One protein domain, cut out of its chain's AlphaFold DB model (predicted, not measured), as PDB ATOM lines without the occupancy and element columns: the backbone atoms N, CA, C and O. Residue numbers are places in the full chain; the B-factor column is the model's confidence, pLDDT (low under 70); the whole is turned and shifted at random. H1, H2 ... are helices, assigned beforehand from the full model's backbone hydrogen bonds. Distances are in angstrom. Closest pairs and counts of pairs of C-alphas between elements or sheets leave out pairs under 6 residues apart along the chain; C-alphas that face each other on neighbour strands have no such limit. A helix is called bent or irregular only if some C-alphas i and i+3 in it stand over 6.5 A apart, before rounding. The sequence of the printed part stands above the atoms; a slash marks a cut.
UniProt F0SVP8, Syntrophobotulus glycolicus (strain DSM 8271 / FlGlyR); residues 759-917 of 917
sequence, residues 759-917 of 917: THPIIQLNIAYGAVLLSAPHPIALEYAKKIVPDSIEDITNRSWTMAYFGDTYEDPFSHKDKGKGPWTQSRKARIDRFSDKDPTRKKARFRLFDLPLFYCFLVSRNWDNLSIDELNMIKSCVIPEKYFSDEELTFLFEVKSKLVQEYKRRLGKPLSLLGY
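This is residues 759 to 917 of the 917 residues of a protein of Syntrophobotulus glycolicus (strain DSM 8271 / FlGlyR) (UniProt F0SVP8). A kinked helix, H5, runs through the middle of a compact body, and H1, H2, H3, H4 and H7 pack round it, mostly crossed. The longest helix, H7, runs along one side and makes a helical hairpin with the short H6, while H1 and H3 lie on the side away from H7; residues 909 to 917 stick out as a tail. The printed part has 159 residues with seven named helices, H1 to H7 in chain order, and no named strand; the class is all helix. The whole is compact, with a radius of gyration of the C-alphas of 15.5 A, and spans 50 by 36 by 22 A.

H1 is residues 761 to 773, 18.9 A long, beginning at C-alpha 761 at (13.177, 12.192, 78.598). H2 is residues 779 to 787, and H3 is residues 793 to 805, 17.6 A long. H4 is residues 825 to 836, 16.0 A long. H5, residues 842 to 861, is 29.3 A long with a kink of 48 degrees near residue 850; it is neither bent nor irregular, but only just: C-alphas 849 and 852 are 6.4 A apart. H6 is residues 869 to 876. H7, residues 887 to 908, is 31.5 A long and ends at C-alpha 908 at (-9.768, 36.318, 80.965).

H5 is the hub, touching five helices. Residues 769 to 773 of H1 touch residues 843 to 847 of H5; the closest C-alphas, of Val 772 and Arg 846, are 5.9 A apart. H2 touches residues 849 to 853 of H5 at a shallow tilt of 16 degrees, the same way, closest at the C-alphas of Ala 785 and Phe 850, 5.6 A. H3 touches residues 854 to 858 of H5 with its residues 795 to 799, about perpendicular at 71 degrees, only just past steep; the closest C-alphas, of Asp 795 and Cys 857, are 6.7 A apart. H4 touches H5 at a steep tilt of 49 degrees, opposite ways, closest at the C-alphas of Arg 831 and Asp 851, 6.0 A. H7 touches residues 848 to 856 of H5 at a steep tilt of 38 degrees, the same way, closest at the C-alphas of Tyr 856 and Leu 900, 6.1 A. H6 and H7 form a hairpin at a shallow tilt of 18 degrees, closest at the C-alphas of Lys 876 and Val 901, 6.6 A. H5 and H6 are apart. Each O i to N i+4 pair is within hydrogen-bond range in H3, H4, H6 and H7, against 8 of 9 in H1, 4 of 5 in H2 and 12 of 16 in H5.

The C-alphas farthest apart, of Ser 775 and Tyr 917, are 51.7 A apart. Without residues 909 to 917, which stand free, the body spans 39 by 37 by 23 A. The printed part has no cut, and the link from H3 to H4, 19 residues, is long. The mean pLDDT of the printed part is 88.6; residue 810 and residues 909 to 917 are under 70.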
ATOM      1  N   THR A 759      15.727   5.916  80.490       92.62
ATOM      2  CA  THR A 759      15.820   7.137  81.308       92.62
ATOM      3  C   THR A 759      15.802   8.416  80.477       92.62
ATOM      4  O   THR A 759      15.673   9.506  81.029       92.62
ATOM      5  N   HIS A 760      15.911   8.309  79.148       94.19
ATOM      6  CA  HIS A 760      15.940   9.471  78.268       94.19
ATOM      7  C   HIS A 760      14.563  10.168  78.229       94.19
ATOM      8  O   HIS A 760      13.575   9.499  77.910       94.19
ATOM      9  N   PRO A 761      14.463  11.495  78.466       94.44
ATOM     10  CA  PRO A 761      13.177  12.192  78.598       94.44
ATOM     11  C   PRO A 761      12.224  12.017  77.409       94.44
ATOM     12  O   PRO A 761      11.030  11.795  77.596       94.44
ATOM     13  N   ILE A 762      12.753  12.071  76.180       93.56
ATOM     14  CA  ILE A 762      11.961  11.881  74.953       93.56
ATOM     15  C   ILE A 762      11.409  10.453  74.858       93.56
ATOM     16  O   ILE A 762      10.237  10.257  74.556       93.56
ATOM     17  N   ILE A 763      12.221   9.442  75.175       94.75
ATOM     18  CA  ILE A 763      11.766   8.050  75.108       94.75
ATOM     19  C   ILE A 763      10.737   7.792  76.207       94.75
ATOM     20  O   ILE A 763       9.718   7.165  75.946       94.75
ATOM     21  N   GLN A 764      10.926   8.347  77.409       95.88
ATOM     22  CA  GLN A 764       9.925   8.274  78.476       95.88
ATOM     23  C   GLN A 764       8.592   8.926  78.082       95.88
ATOM     24  O   GLN A 764       7.536   8.353  78.357       95.88
ATOM     25  N   LEU A 765       8.624  10.070  77.385       95.75
ATOM     26  CA  LEU A 765       7.429  10.688  76.803       95.75
ATOM     27  C   LEU A 765       6.725   9.735  75.830       95.75
ATOM     28  O   LEU A 765       5.522   9.492  75.957       95.75
ATOM     29  N   ASN A 766       7.458   9.163  74.876       94.88
ATOM     30  CA  ASN A 766       6.864   8.286  73.870       94.88
ATOM     31  C   ASN A 766       6.411   6.935  74.449       94.88
ATOM     32  O   ASN A 766       5.417   6.374  73.977       94.88
ATOM     33  N   ILE A 767       7.033   6.458  75.534       96.75
ATOM     34  CA  ILE A 767       6.553   5.310  76.322       96.75
ATOM     35  C   ILE A 767       5.220   5.665  76.979       96.75
ATOM     36  O   ILE A 767       4.276   4.881  76.894       96.75
ATOM     37  N   ALA A 768       5.098   6.853  77.578       96.44
ATOM     38  CA  ALA A 768       3.849   7.317  78.179       96.44
ATOM     39  C   ALA A 768       2.728   7.476  77.134       96.44
ATOM     40  O   ALA A 768       1.588   7.065  77.374       96.44
ATOM     41  N   TYR A 769       3.047   7.981  75.935       95.00
ATOM     42  CA  TYR A 769       2.129   7.976  74.790       95.00
ATOM     43  C   TYR A 769       1.734   6.566  74.354       95.00
ATOM     44  O   TYR A 769       0.560   6.326  74.069       95.00
ATOM     45  N   GLY A 770       2.675   5.623  74.349       94.38
ATOM     46  CA  GLY A 770       2.402   4.204  74.132       94.38
ATOM     47  C   GLY A 770       1.455   3.613  75.179       94.38
ATOM     48  O   GLY A 770       0.467   2.973  74.826       94.38
ATOM     49  N   ALA A 771       1.698   3.899  76.459       95.31
ATOM     50  CA  ALA A 771       0.881   3.444  77.583       95.31
ATOM     51  C   ALA A 771      -0.568   3.961  77.502       95.31
ATOM     52  O   ALA A 771      -1.508   3.249  77.847       95.31
ATOM     53  N   VAL A 772      -0.776   5.172  76.974       93.12
ATOM     54  CA  VAL A 772      -2.114   5.732  76.701       93.12
ATOM     55  C   VAL A 772      -2.897   4.934  75.652       93.12
ATOM     56  O   VAL A 772      -4.132   4.920  75.696       93.12
ATOM     57  N   LEU A 773      -2.204   4.265  74.727       91.44
ATOM     58  CA  LEU A 773      -2.803   3.484  73.642       91.44
ATOM     59  C   LEU A 773      -3.133   2.034  74.026       91.44
ATOM     60  O   LEU A 773      -3.966   1.433  73.346       91.44
ATOM     61  N   LEU A 774      -2.559   1.498  75.112       90.75
ATOM     62  CA  LEU A 774      -2.833   0.141  75.621       90.75
ATOM     63  C   LEU A 774      -4.322  -0.092  75.850       90.75
ATOM     64  O   LEU A 774      -5.040   0.868  76.089       90.75
ATOM     65  N   SER A 775      -4.797  -1.338  75.804       85.69
ATOM     66  CA  SER A 775      -6.225  -1.710  75.871       85.69
ATOM     67  C   SER A 775      -6.927  -1.311  77.180       85.69
ATOM     68  O   SER A 775      -8.118  -0.978  77.163       85.69
ATOM     69  N   ALA A 776      -6.184  -1.228  78.284       87.38
ATOM     70  CA  ALA A 776      -6.643  -0.801  79.604       87.38
ATOM     71  C   ALA A 776      -5.839   0.413  80.122       87.38
ATOM     72  O   ALA A 776      -4.745   0.676  79.616       87.38
ATOM     73  N   PRO A 777      -6.375   1.189  81.086       91.38
ATOM     74  CA  PRO A 777      -5.592   2.166  81.843       91.38
ATOM     75  C   PRO A 777      -4.327   1.555  82.446       91.38
ATOM     76  O   PRO A 777      -4.356   0.413  82.900       91.38
ATOM     77  N   HIS A 778      -3.232   2.319  82.468       93.81
ATOM     78  CA  HIS A 778      -1.931   1.822  82.912       93.81
ATOM     79  C   HIS A 778      -1.187   2.867  83.765       93.81
ATOM     80  O   HIS A 778      -1.130   4.030  83.345       93.81
ATOM     81  N   PRO A 779      -0.562   2.487  84.902       94.62
ATOM     82  CA  PRO A 779       0.094   3.424  85.823       94.62
ATOM     83  C   PRO A 779       1.133   4.342  85.171       94.62
ATOM     84  O   PRO A 779       1.141   5.537  85.446       94.62
ATOM     85  N   ILE A 780       1.937   3.815  84.238       96.81
ATOM     86  CA  ILE A 780       2.970   4.569  83.495       96.81
ATOM     87  C   ILE A 780       2.424   5.881  82.905       96.81
ATOM     88  O   ILE A 780       3.071   6.926  82.988       96.81
ATOM     89  N   ALA A 781       1.221   5.849  82.320       96.06
ATOM     90  CA  ALA A 781       0.622   7.034  81.717       96.06
ATOM     91  C   ALA A 781       0.257   8.085  82.778       96.06
ATOM     92  O   ALA A 781       0.544   9.268  82.605       96.06
ATOM     93  N   LEU A 782      -0.342   7.660  83.895       96.94
ATOM     94  CA  LEU A 782      -0.715   8.557  84.987       96.94
ATOM     95  C   LEU A 782       0.517   9.137  85.699       96.94
ATOM     96  O   LEU A 782       0.542  10.329  86.002       96.94
ATOM     97  N   GLU A 783       1.549   8.323  85.933       96.94
ATOM     98  CA  GLU A 783       2.811   8.761  86.537       96.94
ATOM     99  C   GLU A 783       3.483   9.859  85.714       96.94
ATOM    100  O   GLU A 783       3.915  10.866  86.276       96.94
ATOM    101  N   TYR A 784       3.528   9.705  84.387       97.38
ATOM    102  CA  TYR A 784       4.053  10.743  83.505       97.38
ATOM    103  C   TYR A 784       3.170  11.999  83.530       97.38
ATOM    104  O   TYR A 784       3.675  13.107  83.683       97.38
ATOM    105  N   ALA A 785       1.841  11.842  83.451       97.50
ATOM    106  CA  ALA A 785       0.901  12.965  83.451       97.50
ATOM    107  C   ALA A 785       1.009  13.839  84.710       97.50
ATOM    108  O   ALA A 785       0.981  15.065  84.609       97.50
ATOM    109  N   LYS A 786       1.189  13.221  85.885       97.69
ATOM    110  CA  LYS A 786       1.385  13.924  87.164       97.69
ATOM    111  C   LYS A 786       2.660  14.780  87.194       97.69
ATOM    112  O   LYS A 786       2.705  15.753  87.943       97.69
ATOM    113  N   LYS A 787       3.675  14.447  86.388       97.75
ATOM    114  CA  LYS A 787       4.938  15.201  86.276       97.75
ATOM    115  C   LYS A 787       4.872  16.365  85.279       97.75
ATOM    116  O   LYS A 787       5.780  17.196  85.266       97.75
ATOM    117  N   ILE A 788       3.810  16.466  84.472       97.81
ATOM    118  CA  ILE A 788       3.583  17.600  83.563       97.81
ATOM    119  C   ILE A 788       3.125  18.806  84.395       97.81
ATOM    120  O   ILE A 788       1.932  19.052  84.589       97.81
ATOM    121  N   VAL A 789       4.095  19.554  84.910       96.38
ATOM    122  CA  VAL A 789       3.901  20.787  85.677       96.38
ATOM    123  C   VAL A 789       4.796  21.883  85.096       96.38
ATOM    124  O   VAL A 789       5.842  21.548  84.546       96.38
ATOM    125  N   PRO A 790       4.422  23.174  85.192       96.44
ATOM    126  CA  PRO A 790       5.184  24.243  84.553       96.44
ATOM    127  C   PRO A 790       6.677  24.191  84.882       96.44
ATOM    128  O   PRO A 790       7.046  24.055  86.049       96.44
ATOM    129  N   ASP A 791       7.499  24.300  83.841       94.19
ATOM    130  CA  ASP A 791       8.966  24.303  83.884       94.19
ATOM    131  C   ASP A 791       9.617  22.974  84.317       94.19
ATOM    132  O   ASP A 791      10.841  22.908  84.461       94.19
ATOM    133  N   SER A 792       8.840  21.891  84.471       96.75
ATOM    134  CA  SER A 792       9.408  20.549  84.626       96.75
ATOM    135  C   SER A 792      10.075  20.063  83.339       96.75
ATOM    136  O   SER A 792       9.838  20.581  82.241       96.75
ATOM    137  N   ILE A 793      10.911  19.028  83.464       95.88
ATOM    138  CA  ILE A 793      11.527  18.371  82.306       95.88
ATOM    139  C   ILE A 793      10.425  17.831  81.388       95.88
ATOM    140  O   ILE A 793      10.475  18.052  80.184       95.88
ATOM    141  N   GLU A 794       9.397  17.195  81.949       97.12
ATOM    142  CA  GLU A 794       8.272  16.629  81.208       97.12
ATOM    143  C   GLU A 794       7.430  17.696  80.503       97.12
ATOM    144  O   GLU A 794       7.017  17.474  79.368       97.12
ATOM    145  N   ASP A 795       7.207  18.864  81.115       96.75
ATOM    146  CA  ASP A 795       6.565  20.001  80.443       96.75
ATOM    147  C   ASP A 795       7.384  20.449  79.228       96.75
ATOM    148  O   ASP A 795       6.892  20.414  78.097       96.75
ATOM    149  N   ILE A 796       8.654  20.805  79.435       95.38
ATOM    150  CA  ILE A 796       9.507  21.332  78.364       95.38
ATOM    151  C   ILE A 796       9.678  20.292  77.254       95.38
ATOM    152  O   ILE A 796       9.498  20.628  76.083       95.38
ATOM    153  N   THR A 797       9.981  19.037  77.592       95.69
ATOM    154  CA  THR A 797      10.129  17.950  76.615       95.69
ATOM    155  C   THR A 797       8.837  17.736  75.836       95.69
ATOM    156  O   THR A 797       8.883  17.640  74.614       95.69
ATOM    157  N   ASN A 798       7.677  17.721  76.495       95.75
ATOM    158  CA  ASN A 798       6.412  17.456  75.821       95.75
ATOM    159  C   ASN A 798       5.947  18.636  74.948       95.75
ATOM    160  O   ASN A 798       5.499  18.428  73.816       95.75
ATOM    161  N   ARG A 799       6.114  19.887  75.397       94.44
ATOM    162  CA  ARG A 799       5.863  21.054  74.531       94.44
ATOM    163  C   ARG A 799       6.779  21.043  73.314       94.44
ATOM    164  O   ARG A 799       6.276  21.154  72.203       94.44
ATOM    165  N   SER A 800       8.081  20.828  73.520       93.38
ATOM    166  CA  SER A 800       9.070  20.780  72.434       93.38
ATOM    167  C   SER A 800       8.732  19.683  71.423       93.38
ATOM    168  O   SER A 800       8.574  19.956  70.236       93.38
ATOM    169  N   TRP A 801       8.508  18.460  71.909       91.50
ATOM    170  CA  TRP A 801       8.154  17.323  71.067       91.50
ATOM    171  C   TRP A 801       6.869  17.577  70.287       91.50
ATOM    172  O   TRP A 801       6.821  17.365  69.083       91.50
ATOM    173  N   THR A 802       5.813  18.055  70.953       89.50
ATOM    174  CA  THR A 802       4.517  18.237  70.288       89.50
ATOM    175  C   THR A 802       4.502  19.404  69.311       89.50
ATOM    176  O   THR A 802       3.815  19.299  68.300       89.50
ATOM    177  N   MET A 803       5.282  20.461  69.547       86.38
ATOM    178  CA  MET A 803       5.445  21.546  68.578       86.38
ATOM    179  C   MET A 803       6.120  21.060  67.293       86.38
ATOM    180  O   MET A 803       5.621  21.352  66.210       86.38
ATOM    181  N   ALA A 804       7.197  20.280  67.395       83.00
ATOM    182  CA  ALA A 804       7.837  19.687  66.220       83.00
ATOM    183  C   ALA A 804       6.924  18.644  65.546       83.00
ATOM    184  O   ALA A 804       6.710  18.680  64.339       83.00
ATOM    185  N   TYR A 805       6.290  17.775  66.339       80.50
ATOM    186  CA  TYR A 805       5.396  16.722  65.853       80.50
ATOM    187  C   TYR A 805       4.181  17.265  65.083       80.50
ATOM    188  O   TYR A 805       3.880  16.795  63.994       80.50
ATOM    189  N   PHE A 806       3.484  18.279  65.614       76.31
ATOM    190  CA  PHE A 806       2.312  18.872  64.953       76.31
ATOM    191  C   PHE A 806       2.665  19.907  63.869       76.31
ATOM    192  O   PHE A 806       1.751  20.478  63.263       76.31
ATOM    193  N   GLY A 807       3.956  20.141  63.614       70.69
ATOM    194  CA  GLY A 807       4.431  21.077  62.596       70.69
ATOM    195  C   GLY A 807       4.277  22.549  62.978       70.69
ATOM    196  O   GLY A 807       4.133  23.391  62.099       70.69
ATOM    197  N   ASP A 808       4.279  22.882  64.274       73.81
ATOM    198  CA  ASP A 808       4.456  24.270  64.730       73.81
ATOM    199  C   ASP A 808       5.900  24.760  64.510       73.81
ATOM    200  O   ASP A 808       6.144  25.961  64.433       73.81
ATOM    201  N   THR A 809       6.853  23.831  64.399       72.62
ATOM    202  CA  THR A 809       8.239  24.063  63.977       72.62
ATOM    203  C   THR A 809       8.687  22.946  63.035       72.62
ATOM    204  O   THR A 809       8.167  21.834  63.103       72.62
ATOM    205  N   TYR A 810       9.659  23.245  62.174       67.62
ATOM    206  CA  TYR A 810      10.314  22.281  61.284       67.62
ATOM    207  C   TYR A 810      11.671  21.791  61.801       67.62
ATOM    208  O   TYR A 810      12.398  21.090  61.097       67.62
ATOM    209  N   GLU A 811      12.029  22.170  63.027       72.56
ATOM    210  CA  GLU A 811      13.199  21.622  63.704       72.56
ATOM    211  C   GLU A 811      13.010  20.131  64.005       72.56
ATOM    212  O   GLU A 811      11.896  19.648  64.225       72.56
ATOM    213  N   ASP A 812      14.123  19.404  64.040       76.62
ATOM    214  CA  ASP A 812      14.135  18.000  64.426       76.62
ATOM    215  C   ASP A 812      13.583  17.840  65.864       76.62
ATOM    216  O   ASP A 812      14.083  18.491  66.787       76.62
ATOM    217  N   PRO A 813      12.564  16.985  66.094       81.38
ATOM    218  CA  PRO A 813      11.935  16.828  67.406       81.38
ATOM    219  C   PRO A 813      12.894  16.326  68.494       81.38
ATOM    220  O   PRO A 813      12.615  16.519  69.680       81.38
ATOM    221  N   PHE A 814      14.016  15.703  68.118       85.06
ATOM    222  CA  PHE A 814      15.037  15.234  69.055       85.06
ATOM    223  C   PHE A 814      15.987  16.345  69.524       85.06
ATOM    224  O   PHE A 814      16.600  16.214  70.587       85.06
ATOM    225  N   SER A 815      16.069  17.456  68.787       83.25
ATOM    226  CA  SER A 815      16.938  18.599  69.091       83.25
ATOM    227  C   SER A 815      16.181  19.893  69.410       83.25
ATOM    228  O   SER A 815      16.728  20.769  70.091       83.25
ATOM    229  N   HIS A 816      14.919  20.012  68.993       86.94
ATOM    230  CA  HIS A 816      14.089  21.179  69.262       86.94
ATOM    231  C   HIS A 816      13.850  21.373  70.764       86.94
ATOM    232  O   HIS A 816      13.536  20.438  71.506       86.94
ATOM    233  N   LYS A 817      13.920  22.631  71.210       90.50
ATOM    234  CA  LYS A 817      13.556  23.024  72.572       90.50
ATOM    235  C   LYS A 817      12.670  24.257  72.562       90.50
ATOM    236  O   LYS A 817      13.107  25.350  72.197       90.50
ATOM    237  N   ASP A 818      11.456  24.093  73.063       90.56
ATOM    238  CA  ASP A 818      10.506  25.176  73.229       90.56
ATOM    239  C   ASP A 818      11.007  26.196  74.269       90.56
ATOM    240  O   ASP A 818      11.209  25.886  75.446       90.56
ATOM    241  N   LYS A 819      11.179  27.445  73.821       87.06
ATOM    242  CA  LYS A 819      11.663  28.581  74.624       87.06
ATOM    243  C   LYS A 819      10.536  29.445  75.208       87.06
ATOM    244  O   LYS A 819      10.817  30.528  75.717       87.06
ATOM    245  N   GLY A 820       9.270  29.040  75.082       82.31
ATOM    246  CA  GLY A 820       8.129  29.782  75.645       82.31
ATOM    247  C   GLY A 820       7.624  30.953  74.794       82.31
ATOM    248  O   GLY A 820       6.639  31.585  75.152       82.31
ATOM    249  N   LYS A 821       8.274  31.251  73.662       72.81
ATOM    250  CA  LYS A 821       7.978  32.438  72.832       72.81
ATOM    251  C   LYS A 821       7.400  32.124  71.448       72.81
ATOM    252  O   LYS A 821       6.883  33.024  70.801       72.81
ATOM    253  N   GLY A 822       7.499  30.874  70.987       70.56
ATOM    254  CA  GLY A 822       7.007  30.470  69.667       70.56
ATOM    255  C   GLY A 822       5.486  30.260  69.634       70.56
ATOM    256  O   GLY A 822       4.914  29.870  70.668       70.56
ATOM    257  N   PRO A 823       4.831  30.484  68.474       74.62
ATOM    258  CA  PRO A 823       3.436  30.101  68.273       74.62
ATOM    259  C   PRO A 823       3.273  28.583  68.433       74.62
ATOM    260  O   PRO A 823       4.201  27.821  68.193       74.62
ATOM    261  N   TRP A 824       2.096  28.146  68.876       85.94
ATOM    262  CA  TRP A 824       1.767  26.729  69.095       85.94
ATOM    263  C   TRP A 824       0.387  26.407  68.510       85.94
ATOM    264  O   TRP A 824      -0.430  25.723  69.120       85.94
ATOM    265  N   THR A 825       0.069  26.997  67.361       79.88
ATOM    266  CA  THR A 825      -1.258  26.995  66.736       79.88
ATOM    267  C   THR A 825      -1.768  25.584  66.434       79.88
ATOM    268  O   THR A 825      -2.916  25.264  66.760       79.88
ATOM    269  N   GLN A 826      -0.926  24.724  65.860       78.81
ATOM    270  CA  GLN A 826      -1.263  23.347  65.494       78.81
ATOM    271  C   GLN A 826      -1.409  22.485  66.747       78.81
ATOM    272  O   GLN A 826      -2.426  21.809  66.933       78.81
ATOM    273  N   SER A 827      -0.452  22.601  67.667       87.50
ATOM    274  CA  SER A 827      -0.503  21.992  68.993       87.50
ATOM    275  C   SER A 827      -1.758  22.394  69.777       87.50
ATOM    276  O   SER A 827      -2.404  21.543  70.402       87.50
ATOM    277  N   ARG A 828      -2.143  23.671  69.741       89.94
ATOM    278  CA  ARG A 828      -3.346  24.205  70.395       89.94
ATOM    279  C   ARG A 828      -4.600  23.630  69.759       89.94
ATOM    280  O   ARG A 828      -5.436  23.074  70.472       89.94
ATOM    281  N   LYS A 829      -4.697  23.680  68.426       84.88
ATOM    282  CA  LYS A 829      -5.828  23.145  67.657       84.88
ATOM    283  C   LYS A 829      -6.046  21.657  67.918       84.88
ATOM    284  O   LYS A 829      -7.156  21.269  68.265       84.88
ATOM    285  N   ALA A 830      -4.995  20.837  67.863       87.12
ATOM    286  CA  ALA A 830      -5.094  19.395  68.096       87.12
ATOM    287  C   ALA A 830      -5.707  19.050  69.469       87.12
ATOM    288  O   ALA A 830      -6.431  18.060  69.601       87.12
ATOM    289  N   ARG A 831      -5.434  19.873  70.490       92.88
ATOM    290  CA  ARG A 831      -5.988  19.726  71.845       92.88
ATOM    291  C   ARG A 831      -7.422  20.241  71.925       92.88
ATOM    292  O   ARG A 831      -8.286  19.533  72.437       92.88
ATOM    293  N   ILE A 832      -7.704  21.415  71.358       91.81
ATOM    294  CA  ILE A 832      -9.060  21.980  71.287       91.81
ATOM    295  C   ILE A 832     -10.025  21.049  70.541       91.81
ATOM    296  O   ILE A 832     -11.134  20.809  71.025       91.81
ATOM    297  N   ASP A 833      -9.600  20.458  69.423       88.62
ATOM    298  CA  ASP A 833     -10.392  19.485  68.664       88.62
ATOM    299  C   ASP A 833     -10.735  18.265  69.533       88.62
ATOM    300  O   ASP A 833     -11.874  17.789  69.547       88.62
ATOM    301  N   ARG A 834      -9.774  17.784  70.337       92.75
ATOM    302  CA  ARG A 834     -10.008  16.693  71.293       92.75
ATOM    303  C   ARG A 834     -10.877  17.109  72.476       92.75
ATOM    304  O   ARG A 834     -11.626  16.266  72.962       92.75
ATOM    305  N   PHE A 835     -10.829  18.352  72.948       94.31
ATOM    306  CA  PHE A 835     -11.716  18.841  74.015       94.31
ATOM    307  C   PHE A 835     -13.159  19.031  73.536       94.31
ATOM    308  O   PHE A 835     -14.104  18.793  74.291       94.31
ATOM    309  N   SER A 836     -13.328  19.421  72.276       90.56
ATOM    310  CA  SER A 836     -14.631  19.709  71.675       90.56
ATOM    311  C   SER A 836     -15.428  18.446  71.338       90.56
ATOM    312  O   SER A 836     -16.658  18.488  71.343       90.56
ATOM    313  N   ASP A 837     -14.747  17.319  71.114       90.69
ATOM    314  CA  ASP A 837     -15.360  16.026  70.792       90.69
ATOM    315  C   ASP A 837     -16.235  15.494  71.951       90.69
ATOM    316  O   ASP A 837     -15.739  15.145  73.032       90.69
ATOM    317  N   LYS A 838     -17.557  15.465  71.737       88.94
ATOM    318  CA  LYS A 838     -18.545  15.040  72.745       88.94
ATOM    319  C   LYS A 838     -18.654  13.525  72.877       88.94
ATOM    320  O   LYS A 838     -18.987  13.062  73.965       88.94
ATOM    321  N   ASP A 839     -18.310  12.780  71.830       90.06
ATOM    322  CA  ASP A 839     -18.285  11.315  71.826       90.06
ATOM    323  C   ASP A 839     -16.930  10.813  71.298       90.06
ATOM    324  O   ASP A 839     -16.815  10.279  70.190       90.06
ATOM    325  N   PRO A 840     -15.849  11.042  72.065       91.25
ATOM    326  CA  PRO A 840     -14.507  10.734  71.609       91.25
ATOM    327  C   PRO A 840     -14.290   9.224  71.518       91.25
ATOM    328  O   PRO A 840     -14.660   8.449  72.404       91.25
ATOM    329  N   THR A 841     -13.534   8.807  70.502       90.75
ATOM    330  CA  THR A 841     -12.953   7.460  70.488       90.75
ATOM    331  C   THR A 841     -12.074   7.246  71.721       90.75
ATOM    332  O   THR A 841     -11.504   8.197  72.264       90.75
ATOM    333  N   ARG A 842     -11.885   5.982  72.129       90.69
ATOM    334  CA  ARG A 842     -11.012   5.621  73.258       90.69
ATOM    335  C   ARG A 842      -9.655   6.328  73.191       90.69
ATOM    336  O   ARG A 842      -9.255   6.951  74.165       90.69
ATOM    337  N   LYS A 843      -8.990   6.305  72.025       90.38
ATOM    338  CA  LYS A 843      -7.710   7.000  71.797       90.38
ATOM    339  C   LYS A 843      -7.809   8.489  72.149       90.38
ATOM    340  O   LYS A 843      -7.052   8.961  72.989       90.38
ATOM    341  N   LYS A 844      -8.746   9.225  71.537       92.06
ATOM    342  CA  LYS A 844      -8.906  10.670  71.778       92.06
ATOM    343  C   LYS A 844      -9.227  10.979  73.240       92.06
ATOM    344  O   LYS A 844      -8.697  11.945  73.774       92.06
ATOM    345  N   ALA A 845     -10.071  10.162  73.873       93.88
ATOM    346  CA  ALA A 845     -10.407  10.315  75.279       93.88
ATOM    347  C   ALA A 845      -9.161  10.150  76.154       93.88
ATOM    348  O   ALA A 845      -8.833  11.065  76.900       93.88
ATOM    349  N   ARG A 846      -8.427   9.040  76.008       94.69
ATOM    350  CA  ARG A 846      -7.236   8.731  76.816       94.69
ATOM    351  C   ARG A 846      -6.154   9.813  76.721       94.69
ATOM    352  O   ARG A 846      -5.570  10.158  77.741       94.69
ATOM    353  N   PHE A 847      -5.941  10.411  75.543       95.44
ATOM    354  CA  PHE A 847      -4.978  11.515  75.375       95.44
ATOM    355  C   PHE A 847      -5.306  12.771  76.203       95.44
ATOM    356  O   PHE A 847      -4.397  13.549  76.491       95.44
ATOM    357  N   ARG A 848      -6.548  12.937  76.688       95.50
ATOM    358  CA  ARG A 848      -6.912  14.032  77.608       95.50
ATOM    359  C   ARG A 848      -6.104  14.011  78.909       95.50
ATOM    360  O   ARG A 848      -5.925  15.072  79.504       95.50
ATOM    361  N   LEU A 849      -5.581  12.842  79.300       96.31
ATOM    362  CA  LEU A 849      -4.663  12.667  80.432       96.31
ATOM    363  C   LEU A 849      -3.403  13.530  80.303       96.31
ATOM    364  O   LEU A 849      -2.919  14.051  81.302       96.31
ATOM    365  N   PHE A 850      -2.926  13.741  79.075       96.50
ATOM    366  CA  PHE A 850      -1.790  14.613  78.786       96.50
ATOM    367  C   PHE A 850      -2.223  15.988  78.289       96.50
ATOM    368  O   PHE A 850      -1.607  16.986  78.653       96.50
ATOM    369  N   ASP A 851      -3.295  16.073  77.495       96.00
ATOM    370  CA  ASP A 851      -3.706  17.341  76.892       96.00
ATOM    371  C   ASP A 851      -4.083  18.394  77.932       96.00
ATOM    372  O   ASP A 851      -3.692  19.542  77.773       96.00
ATOM    373  N   LEU A 852      -4.825  18.039  78.987       96.56
ATOM    374  CA  LEU A 852      -5.261  19.002  80.004       96.56
ATOM    375  C   LEU A 852      -4.092  19.638  80.784       96.56
ATOM    376  O   LEU A 852      -4.013  20.872  80.794       96.56
ATOM    377  N   PRO A 853      -3.177  18.869  81.415       97.50
ATOM    378  CA  PRO A 853      -2.047  19.467  82.128       97.50
ATOM    379  C   PRO A 853      -1.084  20.188  81.177       97.50
ATOM    380  O   PRO A 853      -0.583  21.265  81.494       97.50
ATOM    381  N   LEU A 854      -0.876  19.663  79.970       97.06
ATOM    382  CA  LEU A 854       0.027  20.278  79.002       97.06
ATOM    383  C   LEU A 854      -0.538  21.566  78.396       97.06
ATOM    384  O   LEU A 854       0.207  22.521  78.194       97.06
ATOM    385  N   PHE A 855      -1.851  21.638  78.145       96.94
ATOM    386  CA  PHE A 855      -2.515  22.866  77.695       96.94
ATOM    387  C   PHE A 855      -2.347  23.982  78.730       96.94
ATOM    388  O   PHE A 855      -2.057  25.118  78.368       96.94
ATOM    389  N   TYR A 856      -2.447  23.650  80.021       96.69
ATOM    390  CA  TYR A 856      -2.125  24.585  81.098       96.69
ATOM    391  C   TYR A 856      -0.668  25.072  81.015       96.69
ATOM    392  O   TYR A 856      -0.427  26.274  81.093       96.69
ATOM    393  N   CYS A 857       0.300  24.178  80.797       96.75
ATOM    394  CA  CYS A 857       1.711  24.565  80.709       96.75
ATOM    395  C   CYS A 857       2.033  25.414  79.462       96.75
ATOM    396  O   CYS A 857       2.797  26.378  79.545       96.75
ATOM    397  N   PHE A 858       1.396  25.137  78.319       95.81
ATOM    398  CA  PHE A 858       1.461  26.018  77.147       95.81
ATOM    399  C   PHE A 858       0.945  27.426  77.461       95.81
ATOM    400  O   PHE A 858       1.612  28.405  77.137       95.81
ATOM    401  N   LEU A 859      -0.202  27.553  78.136       94.69
ATOM    402  CA  LEU A 859      -0.724  28.866  78.525       94.69
ATOM    403  C   LEU A 859       0.215  29.588  79.495       94.69
ATOM    404  O   LEU A 859       0.484  30.770  79.306       94.69
ATOM    405  N   VAL A 860       0.750  28.887  80.499       94.56
ATOM    406  CA  VAL A 860       1.692  29.471  81.467       94.56
ATOM    407  C   VAL A 860       2.954  29.987  80.776       94.56
ATOM    408  O   VAL A 860       3.327  31.136  80.999       94.56
ATOM    409  N   SER A 861       3.573  29.187  79.905       93.56
ATOM    410  CA  SER A 861       4.801  29.591  79.203       93.56
ATOM    411  C   SER A 861       4.610  30.765  78.243       93.56
ATOM    412  O   SER A 861       5.570  31.482  77.985       93.56
ATOM    413  N   ARG A 862       3.385  30.987  77.746       91.62
ATOM    414  CA  ARG A 862       3.010  32.130  76.892       91.62
ATOM    415  C   ARG A 862       2.320  33.241  77.685       91.62
ATOM    416  O   ARG A 862       1.519  33.979  77.130       91.62
ATOM    417  N   ASN A 863       2.555  33.324  78.996       90.38
ATOM    418  CA  ASN A 863       1.992  34.358  79.874       90.38
ATOM    419  C   ASN A 863       0.461  34.510  79.824       90.38
ATOM    420  O   ASN A 863      -0.070  35.528  80.263       90.38
ATOM    421  N   TRP A 864      -0.257  33.465  79.403       91.19
ATOM    422  CA  TRP A 864      -1.700  33.470  79.166       91.19
ATOM    423  C   TRP A 864      -2.155  34.410  78.040       91.19
ATOM    424  O   TRP A 864      -3.261  34.942  78.102       91.19
ATOM    425  N   ASP A 865      -1.341  34.588  77.001       81.38
ATOM    426  CA  ASP A 865      -1.706  35.388  75.830       81.38
ATOM    427  C   ASP A 865      -2.754  34.692  74.934       81.38
ATOM    428  O   ASP A 865      -2.867  33.460  74.881       81.38
ATOM    429  N   ASN A 866      -3.511  35.493  74.171       79.19
ATOM    430  CA  ASN A 866      -4.497  35.042  73.176       79.19
ATOM    431  C   ASN A 866      -5.606  34.127  73.738       79.19
ATOM    432  O   ASN A 866      -5.882  33.070  73.168       79.19
ATOM    433  N   LEU A 867      -6.232  34.490  74.862       87.88
ATOM    434  CA  LEU A 867      -7.365  33.739  75.429       87.88
ATOM    435  C   LEU A 867      -8.688  34.060  74.721       87.88
ATOM    436  O   LEU A 867      -8.903  35.184  74.269       87.88
ATOM    437  N   SER A 868      -9.619  33.104  74.701       87.12
ATOM    438  CA  SER A 868     -10.963  33.301  74.154       87.12
ATOM    439  C   SER A 868     -12.058  32.659  75.012       87.12
ATOM    440  O   SER A 868     -11.851  31.669  75.721       87.12
ATOM    441  N   ILE A 869     -13.261  33.237  74.949       86.81
ATOM    442  CA  ILE A 869     -14.440  32.723  75.664       86.81
ATOM    443  C   ILE A 869     -14.875  31.367  75.090       86.81
ATOM    444  O   ILE A 869     -15.261  30.476  75.849       86.81
ATOM    445  N   ASP A 870     -14.771  31.190  73.772       86.81
ATOM    446  CA  ASP A 870     -15.139  29.947  73.093       86.81
ATOM    447  C   ASP A 870     -14.278  28.775  73.567       86.81
ATOM    448  O   ASP A 870     -14.811  27.733  73.955       86.81
ATOM    449  N   GLU A 871     -12.958  28.958  73.647       91.12
ATOM    450  CA  GLU A 871     -12.053  27.922  74.154       91.12
ATOM    451  C   GLU A 871     -12.321  27.598  75.620       91.12
ATOM    452  O   GLU A 871     -12.348  26.426  75.999       91.12
ATOM    453  N   LEU A 872     -12.589  28.607  76.453       93.00
ATOM    454  CA  LEU A 872     -12.990  28.374  77.838       93.00
ATOM    455  C   LEU A 872     -14.256  27.502  77.914       93.00
ATOM    456  O   LEU A 872     -14.354  26.617  78.770       93.00
ATOM    457  N   ASN A 873     -15.228  27.733  77.034       91.38
ATOM    458  CA  ASN A 873     -16.449  26.932  76.966       91.38
ATOM    459  C   ASN A 873     -16.177  25.510  76.451       91.38
ATOM    460  O   ASN A 873     -16.748  24.551  76.984       91.38
ATOM    461  N   MET A 874     -15.262  25.340  75.494       93.06
ATOM    462  CA  MET A 874     -14.803  24.025  75.026       93.06
ATOM    463  C   MET A 874     -14.122  23.236  76.151       93.06
ATOM    464  O   MET A 874     -14.495  22.091  76.399       93.06
ATOM    465  N   ILE A 875     -13.216  23.857  76.915       94.44
ATOM    466  CA  ILE A 875     -12.531  23.215  78.051       94.44
ATOM    467  C   ILE A 875     -13.540  22.821  79.138       94.44
ATOM    468  O   ILE A 875     -13.531  21.683  79.607       94.44
ATOM    469  N   LYS A 876     -14.462  23.717  79.522       93.19
ATOM    470  CA  LYS A 876     -15.518  23.409  80.511       93.19
ATOM    471  C   LYS A 876     -16.372  22.222  80.077       93.19
ATOM    472  O   LYS A 876     -16.624  21.314  80.871       93.19
ATOM    473  N   SER A 877     -16.800  22.234  78.820       92.56
ATOM    474  CA  SER A 877     -17.692  21.226  78.253       92.56
ATOM    475  C   SER A 877     -16.964  19.970  77.760       92.56
ATOM    476  O   SER A 877     -17.619  19.070  77.229       92.56
ATOM    477  N   CYS A 878     -15.639  19.886  77.931       94.31
ATOM    478  CA  CYS A 878     -14.855  18.695  77.625       94.31
ATOM    479  C   CYS A 878     -15.348  17.522  78.475       94.31
ATOM    480  O   CYS A 878     -15.256  17.548  79.706       94.31
ATOM    481  N   VAL A 879     -15.877  16.493  77.820       92.81
ATOM    482  CA  VAL A 879     -16.358  15.270  78.477       92.81
ATOM    483  C   VAL A 879     -15.154  14.498  79.046       92.81
ATOM    484  O   VAL A 879     -14.033  14.668  78.579       92.81
ATOM    485  N   ILE A 880     -15.325  13.657  80.060       94.44
ATOM    486  CA  ILE A 880     -14.309  12.673  80.479       94.44
ATOM    487  C   ILE A 880     -15.062  11.347  80.647       94.44
ATOM    488  O   ILE A 880     -15.713  11.163  81.668       94.44
ATOM    489  N   PRO A 881     -15.096  10.472  79.621       93.31
ATOM    490  CA  PRO A 881     -15.907   9.257  79.683       93.31
ATOM    491  C   PRO A 881     -15.313   8.241  80.667       93.31
ATOM    492  O   PRO A 881     -14.271   7.658  80.375       93.31
ATOM    493  N   GLU A 882     -15.998   7.990  81.784       93.00
ATOM    494  CA  GLU A 882     -15.541   7.116  82.882       93.00
ATOM    495  C   GLU A 882     -15.069   5.734  82.406       93.00
ATOM    496  O   GLU A 882     -14.027   5.255  82.836       93.00
ATOM    497  N   LYS A 883     -15.748   5.151  81.407       93.19
ATOM    498  CA  LYS A 883     -15.421   3.843  80.802       93.19
ATOM    499  C   LYS A 883     -13.979   3.678  80.289       93.19
ATOM    500  O   LYS A 883     -13.592   2.565  79.938       93.19
ATOM    501  N   TYR A 884     -13.215   4.760  80.140       93.88
ATOM    502  CA  TYR A 884     -11.851   4.732  79.605       93.88
ATOM    503  C   TYR A 884     -10.767   5.053  80.638       93.88
ATOM    504  O   TYR A 884      -9.597   5.094  80.258       93.88
ATOM    505  N   PHE A 885     -11.103   5.282  81.905       95.56
ATOM    506  CA  PHE A 885     -10.148   5.712  82.929       95.56
ATOM    507  C   PHE A 885     -10.282   4.882  84.204       95.56
ATOM    508  O   PHE A 885     -11.334   4.298  84.454       95.56
ATOM    509  N   SER A 886      -9.212   4.816  84.996       95.56
ATOM    510  CA  SER A 886      -9.291   4.338  86.380       95.56
ATOM    511  C   SER A 886      -9.813   5.439  87.311       95.56
ATOM    512  O   SER A 886      -9.757   6.624  86.974       95.56
ATOM    513  N   ASP A 887     -10.264   5.071  88.513       95.94
ATOM    514  CA  ASP A 887     -10.733   6.033  89.525       95.94
ATOM    515  C   ASP A 887      -9.656   7.072  89.889       95.94
ATOM    516  O   ASP A 887      -9.941   8.259  90.080       95.94
ATOM    517  N   GLU A 888      -8.393   6.642  89.931       96.81
ATOM    518  CA  GLU A 888      -7.259   7.520  90.218       96.81
ATOM    519  C   GLU A 888      -7.012   8.528  89.081       96.81
ATOM    520  O   GLU A 888      -6.788   9.715  89.328       96.81
ATOM    521  N   GLU A 889      -7.108   8.085  87.824       97.25
ATOM    522  CA  GLU A 889      -6.986   8.968  86.661       97.25
ATOM    523  C   GLU A 889      -8.152   9.953  86.565       97.25
ATOM    524  O   GLU A 889      -7.935  11.115  86.222       97.25
ATOM    525  N   LEU A 890      -9.379   9.515  86.876       97.25
ATOM    526  CA  LEU A 890     -10.554  10.386  86.920       97.25
ATOM    527  C   LEU A 890     -10.371  11.496  87.952       97.25
ATOM    528  O   LEU A 890     -10.571  12.668  87.626       97.25
ATOM    529  N   THR A 891      -9.928  11.137  89.157       97.38
ATOM    530  CA  THR A 891      -9.637  12.098  90.230       97.38
ATOM    531  C   THR A 891      -8.629  13.147  89.756       97.38
ATOM    532  O   THR A 891      -8.924  14.344  89.773       97.38
ATOM    533  N   PHE A 892      -7.493  12.705  89.208       97.75
ATOM    534  CA  PHE A 892      -6.465  13.591  88.659       97.75
ATOM    535  C   PHE A 892      -6.996  14.504  87.537       97.75
ATOM    536  O   PHE A 892      -6.770  15.716  87.543       97.75
ATOM    537  N   LEU A 893      -7.736  13.950  86.573       97.00
ATOM    538  CA  LEU A 893      -8.288  14.701  85.443       97.00
ATOM    539  C   LEU A 893      -9.277  15.783  85.886       97.00
ATOM    540  O   LEU A 893      -9.238  16.899  85.358       97.00
ATOM    541  N   PHE A 894     -10.164  15.476  86.837       96.88
ATOM    542  CA  PHE A 894     -11.125  16.447  87.359       96.88
ATOM    543  C   PHE A 894     -10.433  17.578  88.124       96.88
ATOM    544  O   PHE A 894     -10.794  18.743  87.927       96.88
ATOM    545  N   GLU A 895      -9.408  17.268  88.919       97.06
ATOM    546  CA  GLU A 895      -8.591  18.267  89.614       97.06
ATOM    547  C   GLU A 895      -7.875  19.202  88.628       97.06
ATOM    548  O   GLU A 895      -8.022  20.428  88.710       97.06
ATOM    549  N   VAL A 896      -7.166  18.642  87.640       96.69
ATOM    550  CA  VAL A 896      -6.438  19.420  86.623       96.69
ATOM    551  C   VAL A 896      -7.395  20.264  85.784       96.69
ATOM    552  O   VAL A 896      -7.143  21.454  85.568       96.69
ATOM    553  N   LYS A 897      -8.525  19.695  85.346       97.06
ATOM    554  CA  LYS A 897      -9.553  20.424  84.588       97.06
ATOM    555  C   LYS A 897     -10.130  21.579  85.404       97.06
ATOM    556  O   LYS A 897     -10.267  22.684  84.876       97.06
ATOM    557  N   SER A 898     -10.465  21.346  86.674       96.44
ATOM    558  CA  SER A 898     -11.002  22.378  87.569       96.44
ATOM    559  C   SER A 898     -10.006  23.527  87.741       96.44
ATOM    560  O   SER A 898     -10.365  24.689  87.529       96.44
ATOM    561  N   LYS A 899      -8.732  23.204  88.004       96.06
ATOM    562  CA  LYS A 899      -7.642  24.183  88.124       96.06
ATOM    563  C   LYS A 899      -7.454  24.999  86.842       96.06
ATOM    564  O   LYS A 899      -7.407  26.228  86.906       96.06
ATOM    565  N   LEU A 900      -7.407  24.340  85.681       96.56
ATOM    566  CA  LEU A 900      -7.290  25.002  84.379       96.56
ATOM    567  C   LEU A 900      -8.456  25.969  84.140       96.56
ATOM    568  O   LEU A 900      -8.229  27.124  83.790       96.56
ATOM    569  N   VAL A 901      -9.701  25.543  84.376       96.00
ATOM    570  CA  VAL A 901     -10.891  26.392  84.185       96.00
ATOM    571  C   VAL A 901     -10.895  27.597  85.129       96.00
ATOM    572  O   VAL A 901     -11.265  28.695  84.705       96.00
ATOM    573  N   GLN A 902     -10.526  27.411  86.399       95.38
ATOM    574  CA  GLN A 902     -10.475  28.500  87.380       95.38
ATOM    575  C   GLN A 902      -9.436  29.556  86.990       95.38
ATOM    576  O   GLN A 902      -9.760  30.745  86.943       95.38
ATOM    577  N   GLU A 903      -8.222  29.131  86.644       95.06
ATOM    578  CA  GLU A 903      -7.147  30.048  86.268       95.06
ATOM    579  C   GLU A 903      -7.433  30.746  84.927       95.06
ATOM    580  O   GLU A 903      -7.272  31.963  84.823       95.06
ATOM    581  N   TYR A 904      -7.970  30.024  83.937       95.12
ATOM    582  CA  TYR A 904      -8.362  30.601  82.646       95.12
ATOM    583  C   TYR A 904      -9.422  31.696  82.819       95.12
ATOM    584  O   TYR A 904      -9.280  32.786  82.266       95.12
ATOM    585  N   LYS A 905     -10.452  31.462  83.650       91.94
ATOM    586  CA  LYS A 905     -11.448  32.493  84.004       91.94
ATOM    587  C   LYS A 905     -10.801  33.715  84.655       91.94
ATOM    588  O   LYS A 905     -11.131  34.842  84.295       91.94
ATOM    589  N   ARG A 906      -9.895  33.496  85.614       91.81
ATOM    590  CA  ARG A 906      -9.218  34.569  86.356       91.81
ATOM    591  C   ARG A 906      -8.400  35.473  85.433       91.81
ATOM    592  O   ARG A 906      -8.369  36.683  85.642       91.81
ATOM    593  N   ARG A 907      -7.745  34.894  84.426       90.12
ATOM    594  CA  ARG A 907      -6.916  35.612  83.446       90.12
ATOM    595  C   ARG A 907      -7.753  36.339  82.397       90.12
ATOM    596  O   ARG A 907      -7.461  37.491  82.104       90.12
ATOM    597  N   LEU A 908      -8.834  35.718  81.924       85.50
ATOM    598  CA  LEU A 908      -9.768  36.318  80.965       85.50
ATOM    599  C   LEU A 908     -10.536  37.521  81.554       85.50
ATOM    600  O   LEU A 908     -10.969  38.397  80.817       85.50
ATOM    601  N   GLY A 909     -10.682  37.579  82.885       67.50
ATOM    602  CA  GLY A 909     -11.333  38.673  83.614       67.50
ATOM    603  C   GLY A 909     -10.449  39.873  83.987       67.50
ATOM    604  O   GLY A 909     -10.945  40.775  84.662       67.50
ATOM    605  N   LYS A 910      -9.162  39.916  83.602       55.41
ATOM    606  CA  LYS A 910      -8.305  41.102  83.803       55.41
ATOM    607  C   LYS A 910      -8.328  41.994  82.550       55.41
ATOM    608  O   LYS A 910      -7.977  41.503  81.481       55.41
ATOM    609  N   PRO A 911      -8.689  43.289  82.648       41.12
ATOM    610  CA  PRO A 911      -8.546  44.211  81.527       41.12
ATOM    611  C   PRO A 911      -7.064  44.391  81.167       41.12
ATOM    612  O   PRO A 911      -6.200  44.434  82.043       41.12
ATOM    613  N   LEU A 912      -6.796  44.506  79.865       39.19
ATOM    614  CA  LEU A 912      -5.489  44.582  79.191       39.19
ATOM    615  C   LEU A 912      -4.673  45.864  79.483       39.19
ATOM    616  O   LEU A 912      -3.840  46.280  78.688       39.19
ATOM    617  N   SER A 913      -4.883  46.500  80.633       36.84
ATOM    618  CA  SER A 913      -4.133  47.671  81.084       36.84
ATOM    619  C   SER A 913      -3.420  47.328  82.389       36.84
ATOM    620  O   SER A 913      -4.041  47.441  83.442       36.84
ATOM    621  N   LEU A 914      -2.170  46.848  82.313       38.66
ATOM    622  CA  LEU A 914      -1.105  46.930  83.342       38.66
ATOM    623  C   LEU A 914      -0.042  45.830  83.142       38.66
ATOM    624  O   LEU A 914       0.156  44.996  84.015       38.66
ATOM    625  N   LEU A 915       0.633  45.838  81.995       32.50
ATOM    626  CA  LEU A 915       1.976  45.291  81.730       32.50
ATOM    627  C   LEU A 915       2.378  45.996  80.413       32.50
ATOM    628  O   LEU A 915       1.781  45.701  79.390       32.50
ATOM    629  N   GLY A 916       3.201  47.039  80.318       35.34
ATOM    630  CA  GLY A 916       4.318  47.461  81.151       35.34
ATOM    631  C   GLY A 916       5.627  47.264  80.376       35.34
ATOM    632  O   GLY A 916       6.403  46.419  80.799       35.34
ATOM    633  N   TYR A 917       5.811  48.059  79.305       29.75
ATOM    634  CA  TYR A 917       6.971  48.191  78.393       29.75
ATOM    635  C   TYR A 917       7.333  47.024  77.467       29.75
ATOM    636  O   TYR A 917       7.590  45.903  77.953       29.75
TER     637      TYR A 917